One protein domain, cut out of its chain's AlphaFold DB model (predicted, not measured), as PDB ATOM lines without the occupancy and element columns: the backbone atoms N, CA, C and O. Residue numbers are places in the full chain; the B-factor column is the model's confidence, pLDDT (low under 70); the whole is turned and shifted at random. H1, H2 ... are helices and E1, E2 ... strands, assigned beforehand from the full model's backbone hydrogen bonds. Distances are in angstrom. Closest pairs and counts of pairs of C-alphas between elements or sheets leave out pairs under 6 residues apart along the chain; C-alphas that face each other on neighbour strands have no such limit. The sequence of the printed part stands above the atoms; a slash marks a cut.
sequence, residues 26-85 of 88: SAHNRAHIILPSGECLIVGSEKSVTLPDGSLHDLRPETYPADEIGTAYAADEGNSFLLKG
ATOM      1  N   SER A  26      25.873 -48.379   7.997       55.16
ATOM      2  CA  SER A  26      26.517 -47.943   9.227       55.16
ATOM      3  C   SER A  26      27.449 -46.774   8.900       55.16
ATOM      4  O   SER A  26      28.255 -46.837   7.972       55.16
ATOM      5  N   ALA A  27      27.204 -45.642   9.551       51.59
ATOM      6  CA  ALA A  27      27.657 -44.318   9.146       51.59
ATOM      7  C   ALA A  27      29.111 -44.061   9.540       51.59
ATOM      8  O   ALA A  27      29.388 -43.078  10.227       51.59
ATOM      9  N   HIS A  28      30.029 -44.935   9.137       68.31
ATOM     10  CA  HIS A  28      31.427 -44.819   9.524       68.31
ATOM     11  C   HIS A  28      32.036 -43.597   8.827       68.31
ATOM     12  O   HIS A  28      32.146 -43.540   7.610       68.31
ATOM     13  N   ASN A  29      32.326 -42.572   9.622       74.31
ATOM     14  CA  ASN A  29      32.897 -41.265   9.288       74.31
ATOM     15  C   ASN A  29      32.217 -40.463   8.200       74.31
ATOM     16  O   ASN A  29      32.891 -39.790   7.421       74.31
ATOM     17  N   ARG A  30      30.890 -40.514   8.135       81.81
ATOM     18  CA  ARG A  30      30.169 -39.582   7.275       81.81
ATOM     19  C   ARG A  30      29.621 -38.403   8.057       81.81
ATOM     20  O   ARG A  30      29.105 -38.526   9.172       81.81
ATOM     21  N   ALA A  31      29.681 -37.271   7.392       88.19
ATOM     22  CA  ALA A  31      28.899 -36.101   7.695       88.19
ATOM     23  C   ALA A  31      28.116 -35.721   6.438       88.19
ATOM     24  O   ALA A  31      28.260 -36.331   5.373       88.19
ATOM     25  N   HIS A  32      27.306 -34.688   6.549       92.12
ATOM     26  CA  HIS A  32      26.663 -34.063   5.414       92.12
ATOM     27  C   HIS A  32      26.696 -32.547   5.557       92.12
ATOM     28  O   HIS A  32      26.964 -32.006   6.629       92.12
ATOM     29  N   ILE A  33      26.417 -31.861   4.456       95.19
ATOM     30  CA  ILE A  33      26.100 -30.435   4.445       95.19
ATOM     31  C   ILE A  33      24.723 -30.240   3.823       95.19
ATOM     32  O   ILE A  33      24.325 -30.993   2.934       95.19
ATOM     33  N   ILE A  34      24.022 -29.201   4.270       95.38
ATOM     34  CA  ILE A  34      22.792 -28.725   3.640       95.38
ATOM     35  C   ILE A  34      23.129 -27.450   2.878       95.38
ATOM     36  O   ILE A  34      23.581 -26.463   3.462       95.38
ATOM     37  N   LEU A  35      22.942 -27.477   1.563       95.50
ATOM     38  CA  LEU A  35      23.144 -26.312   0.711       95.50
ATOM     39  C   LEU A  35      22.029 -25.276   0.930       95.50
ATOM     40  O   LEU A  35      20.932 -25.634   1.358       95.50
ATOM     41  N   PRO A  36      22.235 -23.997   0.556       96.19
ATOM     42  CA  PRO A  36      21.178 -22.984   0.618       96.19
ATOM     43  C   PRO A  36      19.921 -23.327  -0.197       96.19
ATOM     44  O   PRO A  36      18.837 -22.842   0.113       96.19
ATOM     45  N   SER A  37      20.054 -24.166  -1.230       97.06
ATOM     46  CA  SER A  37      18.930 -24.706  -2.006       97.06
ATOM     47  C   SER A  37      18.088 -25.735  -1.240       97.06
ATOM     48  O   SER A  37      17.022 -26.116  -1.714       97.06
ATOM     49  N   GLY A  38      18.566 -26.205  -0.085       95.75
ATOM     50  CA  GLY A  38      17.993 -27.314   0.676       95.75
ATOM     51  C   GLY A  38      18.502 -28.693   0.250       95.75
ATOM     52  O   GLY A  38      18.137 -29.685   0.873       95.75
ATOM     53  N   GLU A  39      19.344 -28.780  -0.784       96.38
ATOM     54  CA  GLU A  39      19.954 -30.049  -1.189       96.38
ATOM     55  C   GLU A  39      20.925 -30.551  -0.114       96.38
ATOM     56  O   GLU A  39      21.715 -29.776   0.432       96.38
ATOM     57  N   CYS A  40      20.875 -31.852   0.177       93.81
ATOM     58  CA  CYS A  40      21.798 -32.490   1.102       93.81
ATOM     59  C   CYS A  40      22.902 -33.231   0.351       93.81
ATOM     60  O   CYS A  40      22.625 -34.071  -0.506       93.81
ATOM     61  N   LEU A  41      24.153 -32.950   0.714       92.69
ATOM     62  CA  LEU A  41      25.323 -33.621   0.163       92.69
ATOM     63  C   LEU A  41      26.033 -34.420   1.249       92.69
ATOM     64  O   LEU A  41      26.421 -33.870   2.279       92.69
ATOM     65  N   ILE A  42      26.248 -35.706   0.985       89.75
ATOM     66  CA  ILE A  42      27.082 -36.566   1.826       89.75
ATOM     67  C   ILE A  42      28.552 -36.178   1.640       89.75
ATOM     68  O   ILE A  42      29.032 -36.042   0.514       89.75
ATOM     69  N   VAL A  43      29.276 -36.035   2.751       88.12
ATOM     70  CA  VAL A  43      30.701 -35.696   2.782       88.12
ATOM     71  C   VAL A  43      31.468 -36.761   3.568       88.12
ATOM     72  O   VAL A  43      31.245 -36.968   4.763       88.12
ATOM     73  N   GLY A  44      32.415 -37.415   2.895       79.44
ATOM     74  CA  GLY A  44      33.177 -38.548   3.427       79.44
ATOM     75  C   GLY A  44      32.799 -39.867   2.750       79.44
ATOM     76  O   GLY A  44      32.069 -39.885   1.761       79.44
ATOM     77  N   SER A  45      33.332 -40.977   3.259       67.19
ATOM     78  CA  SER A  45      33.074 -42.320   2.724       67.19
ATOM     79  C   SER A  45      32.612 -43.253   3.829       67.19
ATOM     80  O   SER A  45      33.155 -43.173   4.921       67.19
ATOM     81  N   GLU A  46      31.721 -44.194   3.521       65.25
ATOM     82  CA  GLU A  46      31.210 -45.210   4.465       65.25
ATOM     83  C   GLU A  46      32.189 -46.376   4.705       65.25
ATOM     84  O   GLU A  46      31.780 -47.518   4.910       65.25
ATOM     85  N   LYS A  47      33.496 -46.133   4.584       65.38
ATOM     86  CA  LYS A  47      34.517 -47.183   4.608       65.38
ATOM     87  C   LYS A  47      35.430 -47.021   5.814       65.38
ATOM     88  O   LYS A  47      35.994 -45.950   6.026       65.38
ATOM     89  N   SER A  48      35.632 -48.114   6.538       70.00
ATOM     90  CA  SER A  48      36.717 -48.243   7.509       70.00
ATOM     91  C   SER A  48      38.053 -48.392   6.776       70.00
ATOM     92  O   SER A  48      38.113 -48.937   5.667       70.00
ATOM     93  N   VAL A  49      39.133 -47.907   7.389       70.00
ATOM     94  CA  VAL A  49      40.492 -48.017   6.843       70.00
ATOM     95  C   VAL A  49      41.331 -48.854   7.795       70.00
ATOM     96  O   VAL A  49      41.355 -48.607   8.998       70.00
ATOM     97  N   THR A  50      42.037 -49.841   7.249       77.12
ATOM     98  CA  THR A  50      43.103 -50.544   7.967       77.12
ATOM     99  C   THR A  50      44.417 -49.827   7.690       77.12
ATOM    100  O   THR A  50      44.796 -49.660   6.527       77.12
ATOM    101  N   LEU A  51      45.098 -49.374   8.738       76.12
ATOM    102  CA  LEU A  51      46.406 -48.742   8.611       76.12
ATOM    103  C   LEU A  51      47.496 -49.781   8.288       76.12
ATOM    104  O   LEU A  51      47.285 -50.982   8.470       76.12
ATOM    105  N   PRO A  52      48.686 -49.354   7.819       85.75
ATOM    106  CA  PRO A  52      49.785 -50.271   7.511       85.75
ATOM    107  C   PRO A  52      50.264 -51.129   8.692       85.75
ATOM    108  O   PRO A  52      50.847 -52.187   8.470       85.75
ATOM    109  N   ASP A  53      50.028 -50.690   9.930       86.88
ATOM    110  CA  ASP A  53      50.323 -51.451  11.151       86.88
ATOM    111  C   ASP A  53      49.245 -52.500  11.496       86.88
ATOM    112  O   ASP A  53      49.380 -53.235  12.472       86.88
ATOM    113  N   GLY A  54      48.191 -52.596  10.679       82.12
ATOM    114  CA  GLY A  54      47.085 -53.531  10.844       82.12
ATOM    115  C   GLY A  54      45.969 -53.038  11.763       82.12
ATOM    116  O   GLY A  54      44.971 -53.745  11.908       82.12
ATOM    117  N   SER A  55      46.091 -51.852  12.365       77.81
ATOM    118  CA  SER A  55      45.011 -51.269  13.161       77.81
ATOM    119  C   SER A  55      43.814 -50.923  12.270       77.81
ATOM    120  O   SER A  55      43.950 -50.344  11.189       77.81
ATOM    121  N   LEU A  56      42.619 -51.327  12.707       75.19
ATOM    122  CA  LEU A  56      41.370 -50.905  12.088       75.19
ATOM    123  C   LEU A  56      40.967 -49.586  12.730       75.19
ATOM    124  O   LEU A  56      40.649 -49.556  13.916       75.19
ATOM    125  N   HIS A  57      40.949 -48.529  11.935       69.75
ATOM    126  CA  HIS A  57      40.325 -47.288  12.346       69.75
ATOM    127  C   HIS A  57      38.859 -47.349  11.929       69.75
ATOM    128  O   HIS A  57      38.513 -47.350  10.736       69.75
ATOM    129  N   ASP A  58      38.012 -47.514  12.941       63.59
ATOM    130  CA  ASP A  58      36.574 -47.616  12.804       63.59
ATOM    131  C   ASP A  58      35.970 -46.237  13.015       63.59
ATOM    132  O   ASP A  58      35.694 -45.794  14.130       63.59
ATOM    133  N   LEU A  59      35.830 -45.518  11.908       67.44
ATOM    134  CA  LEU A  59      35.806 -44.072  11.948       67.44
ATOM    135  C   LEU A  59      34.432 -43.466  12.294       67.44
ATOM    136  O   LEU A  59      34.019 -42.497  11.677       67.44
ATOM    137  N   ARG A  60      33.801 -43.960  13.369       60.50
ATOM    138  CA  ARG A  60      32.676 -43.424  14.173       60.50
ATOM    139  C   ARG A  60      31.313 -44.095  13.926       60.50
ATOM    140  O   ARG A  60      31.064 -44.513  12.806       60.50
ATOM    141  N   PRO A  61      30.344 -44.066  14.872       54.59
ATOM    142  CA  PRO A  61      30.386 -43.657  16.280       54.59
ATOM    143  C   PRO A  61      29.671 -44.684  17.190       54.59
ATOM    144  O   PRO A  61      28.487 -44.520  17.437       54.59
ATOM    145  N   GLU A  62      30.356 -45.692  17.723       62.00
ATOM    146  CA  GLU A  62      29.898 -46.419  18.935       62.00
ATOM    147  C   GLU A  62      31.036 -47.208  19.622       62.00
ATOM    148  O   GLU A  62      30.806 -48.002  20.531       62.00
ATOM    149  N   THR A  63      32.289 -46.976  19.226       61.62
ATOM    150  CA  THR A  63      33.484 -47.625  19.775       61.62
ATOM    151  C   THR A  63      34.251 -46.649  20.676       61.62
ATOM    152  O   THR A  63      34.332 -45.453  20.386       61.62
ATOM    153  N   TYR A  64      34.765 -47.140  21.811       67.12
ATOM    154  CA  TYR A  64      35.607 -46.366  22.731       67.12
ATOM    155  C   TYR A  64      36.970 -47.055  22.908       67.12
ATOM    156  O   TYR A  64      36.988 -48.242  23.251       67.12
ATOM    157  N   PRO A  65      38.098 -46.339  22.733       70.25
ATOM    158  CA  PRO A  65      38.196 -44.928  22.342       70.25
ATOM    159  C   PRO A  65      37.745 -44.693  20.892       70.25
ATOM    160  O   PRO A  65      37.923 -45.558  20.039       70.25
ATOM    161  N   ALA A  66      37.127 -43.539  20.638       72.12
ATOM    162  CA  ALA A  66      36.722 -43.147  19.292       72.12
ATOM    163  C   ALA A  66      37.919 -42.572  18.527       72.12
ATOM    164  O   ALA A  66      38.765 -41.897  19.111       72.12
ATOM    165  N   ASP A  67      37.950 -42.789  17.216       71.44
ATOM    166  CA  ASP A  67      38.947 -42.171  16.350       71.44
ATOM    167  C   ASP A  67      38.682 -40.666  16.164       71.44
ATOM    168  O   ASP A  67      37.583 -40.254  15.783       71.44
ATOM    169  N   GLU A  68      39.712 -39.844  16.378       79.06
ATOM    170  CA  GLU A  68      39.676 -38.375  16.273       79.06
ATOM    171  C   GLU A  68      39.989 -37.866  14.850       79.06
ATOM    172  O   GLU A  68      40.678 -36.864  14.653       79.06
ATOM    173  N   ILE A  69      39.538 -38.583  13.816       75.06
ATOM    174  CA  ILE A  69      39.827 -38.230  12.417       75.06
ATOM    175  C   ILE A  69      38.579 -38.255  11.525       75.06
ATOM    176  O   ILE A  69      37.600 -38.933  11.818       75.06
ATOM    177  N   GLY A  70      38.651 -37.526  10.403       80.19
ATOM    178  CA  GLY A  70      37.682 -37.450   9.292       80.19
ATOM    179  C   GLY A  70      36.397 -36.648   9.543       80.19
ATOM    180  O   GLY A  70      36.334 -35.831  10.460       80.19
ATOM    181  N   THR A  71      35.410 -36.763   8.643       86.62
ATOM    182  CA  THR A  71      34.353 -35.740   8.487       86.62
ATOM    183  C   THR A  71      33.313 -35.769   9.595       86.62
ATOM    184  O   THR A  71      32.820 -34.713   9.982       86.62
ATOM    185  N   ALA A  72      33.015 -36.936  10.164       84.19
ATOM    186  CA  ALA A  72      32.175 -37.000  11.344       84.19
ATOM    187  C   ALA A  72      32.903 -36.380  12.544       84.19
ATOM    188  O   ALA A  72      32.274 -35.631  13.281       84.19
ATOM    189  N   TYR A  73      34.193 -36.651  12.775       83.56
ATOM    190  CA  TYR A  73      34.933 -35.997  13.870       83.56
ATOM    191  C   TYR A  73      34.995 -34.471  13.686       83.56
ATOM    192  O   TYR A  73      34.665 -33.722  14.598       83.56
ATOM    193  N   ALA A  74      35.285 -34.000  12.470       86.94
ATOM    194  CA  ALA A  74      35.284 -32.572  12.144       86.94
ATOM    195  C   ALA A  74      33.911 -31.887  12.329       86.94
ATOM    196  O   ALA A  74      33.854 -30.675  12.543       86.94
ATOM    197  N   ALA A  75      32.808 -32.639  12.241       89.31
ATOM    198  CA  ALA A  75      31.478 -32.135  12.573       89.31
ATOM    199  C   ALA A  75      31.293 -31.935  14.091       89.31
ATOM    200  O   ALA A  75      30.645 -30.976  14.500       89.31
ATOM    201  N   ASP A  76      31.878 -32.800  14.927       87.25
ATOM    202  CA  ASP A  76      31.800 -32.687  16.394       87.25
ATOM    203  C   ASP A  76      32.641 -31.525  16.938       87.25
ATOM    204  O   ASP A  76      32.220 -30.856  17.878       87.25
ATOM    205  N   GLU A  77      33.793 -31.249  16.321       89.50
ATOM    206  CA  GLU A  77      34.692 -30.154  16.721       89.50
ATOM    207  C   GLU A  77      34.079 -28.754  16.514       89.50
ATOM    208  O   GLU A  77      34.598 -27.758  17.016       89.50
ATOM    209  N   GLY A  78      32.977 -28.648  15.762       87.06
ATOM    210  CA  GLY A  78      32.199 -27.412  15.624       87.06
ATOM    211  C   GLY A  78      32.890 -26.279  14.855       87.06
ATOM    212  O   GLY A  78      32.391 -25.157  14.829       87.06
ATOM    213  N   ASN A  79      34.026 -26.547  14.210       86.31
ATOM    214  CA  ASN A  79      34.790 -25.582  13.413       86.31
ATOM    215  C   ASN A  79      34.538 -25.704  11.895       86.31
ATOM    216  O   ASN A  79      35.246 -25.094  11.092       86.31
ATOM    217  N   SER A  80      33.529 -26.483  11.499       88.94
ATOM    218  CA  SER A  80      33.137 -26.713  10.110       88.94
ATOM    219  C   SER A  80      31.617 -26.605   9.933       88.94
ATOM    220  O   SER A  80      30.862 -26.648  10.899       88.94
ATOM    221  N   PHE A  81      31.153 -26.478   8.685       92.19
ATOM    222  CA  PHE A  81      29.719 -26.520   8.342       92.19
ATOM    223  C   PHE A  81      29.146 -27.948   8.287       92.19
ATOM    224  O   PHE A  81      28.022 -28.146   7.824       92.19
ATOM    225  N   LEU A  82      29.924 -28.952   8.692       92.38
ATOM    226  CA  LEU A  82      29.526 -30.351   8.624       92.38
ATOM    227  C   LEU A  82      28.513 -30.678   9.723       92.38
ATOM    228  O   LEU A  82      28.689 -30.317  10.884       92.38
ATOM    229  N   LEU A  83      27.482 -31.430   9.356       91.62
ATOM    230  CA  LEU A  83      26.546 -32.058  10.276       91.62
ATOM    231  C   LEU A  83      26.866 -33.547  10.349       91.62
ATOM    232  O   LEU A  83      26.978 -34.221   9.326       91.62
ATOM    233  N   LYS A  84      27.025 -34.076  11.561       86.06
ATOM    234  CA  LYS A  84      27.349 -35.492  11.756       86.06
ATOM    235  C   LYS A  84      26.249 -36.387  11.173       86.06
ATOM    236  O   LYS A  84      25.068 -36.184  11.441       86.06
ATOM    237  N   GLY A  85      26.652 -37.445  10.469       81.69
ATOM    238  CA  GLY A  85      25.758 -38.509  10.021       81.69
ATOM    239  C   GLY A  85      25.271 -38.364   8.580       81.69
ATOM    240  O   GLY A  85      25.803 -37.585   7.790       81.69
TER     241      GLY A  85
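What this domain is: This is residues 26 to 85 of the 88 residues of the protein "Hydrogenase (NiFe) small subunit HydA" of Intrasporangium calvum (strain ATCC 23552 / DSM 43043 / JCM 3097 / NBRC 12989 / 7 KIP) (UniProt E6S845). With little regular structure, the printed part is a rod with a two-strand hairpin, E1 and E2, towards one end, a loop folding back on itself at residues 49 to 57 towards the other, and the short helix H1 between. Its 60 residues hold E1, E2 and H1 in that order, an antiparallel sheet and one helix, class mixed, with 15 residues in named elements. It is only just compact, close to loose, with a radius of gyration of the C-alphas of 12.4 A and spans of 43 by 19 by 18 A.

How they stand to each other: E1, residues 31 to 34, and E2, residues 40 to 43, form an antiparallel hairpin at 150 degrees; N 43 and O 31 are 2.8 A apart, within hydrogen-bond range. Residues 31 to 32 also pair antiparallel with 83 to 84. Residues 49 to 50 pair antiparallel with 56 to 57. In H1, residues 70 to 76, every O i to N i+4 pair is within hydrogen-bond range. The closest C-alphas of E1 and H1, Ala 31 and Ala 72, are 5.0 A apart.

Where its parts are: E1 begins at C-alpha 31 (28.899, -36.101, 7.695) and measures 10.4 A, E2 9.6 A. H1, 10.4 A, ends at C-alpha 76 (31.800, -32.687, 16.394).

The domain as a whole: The farthest C-alphas, Ser 37 and Asp 53, are 43.3 A apart. The printed part has no cut. The link E2 to H1 is long, 26 residues. Residues 26 to 28, 45 to 47 and 57 to 64 have pLDDT under 70.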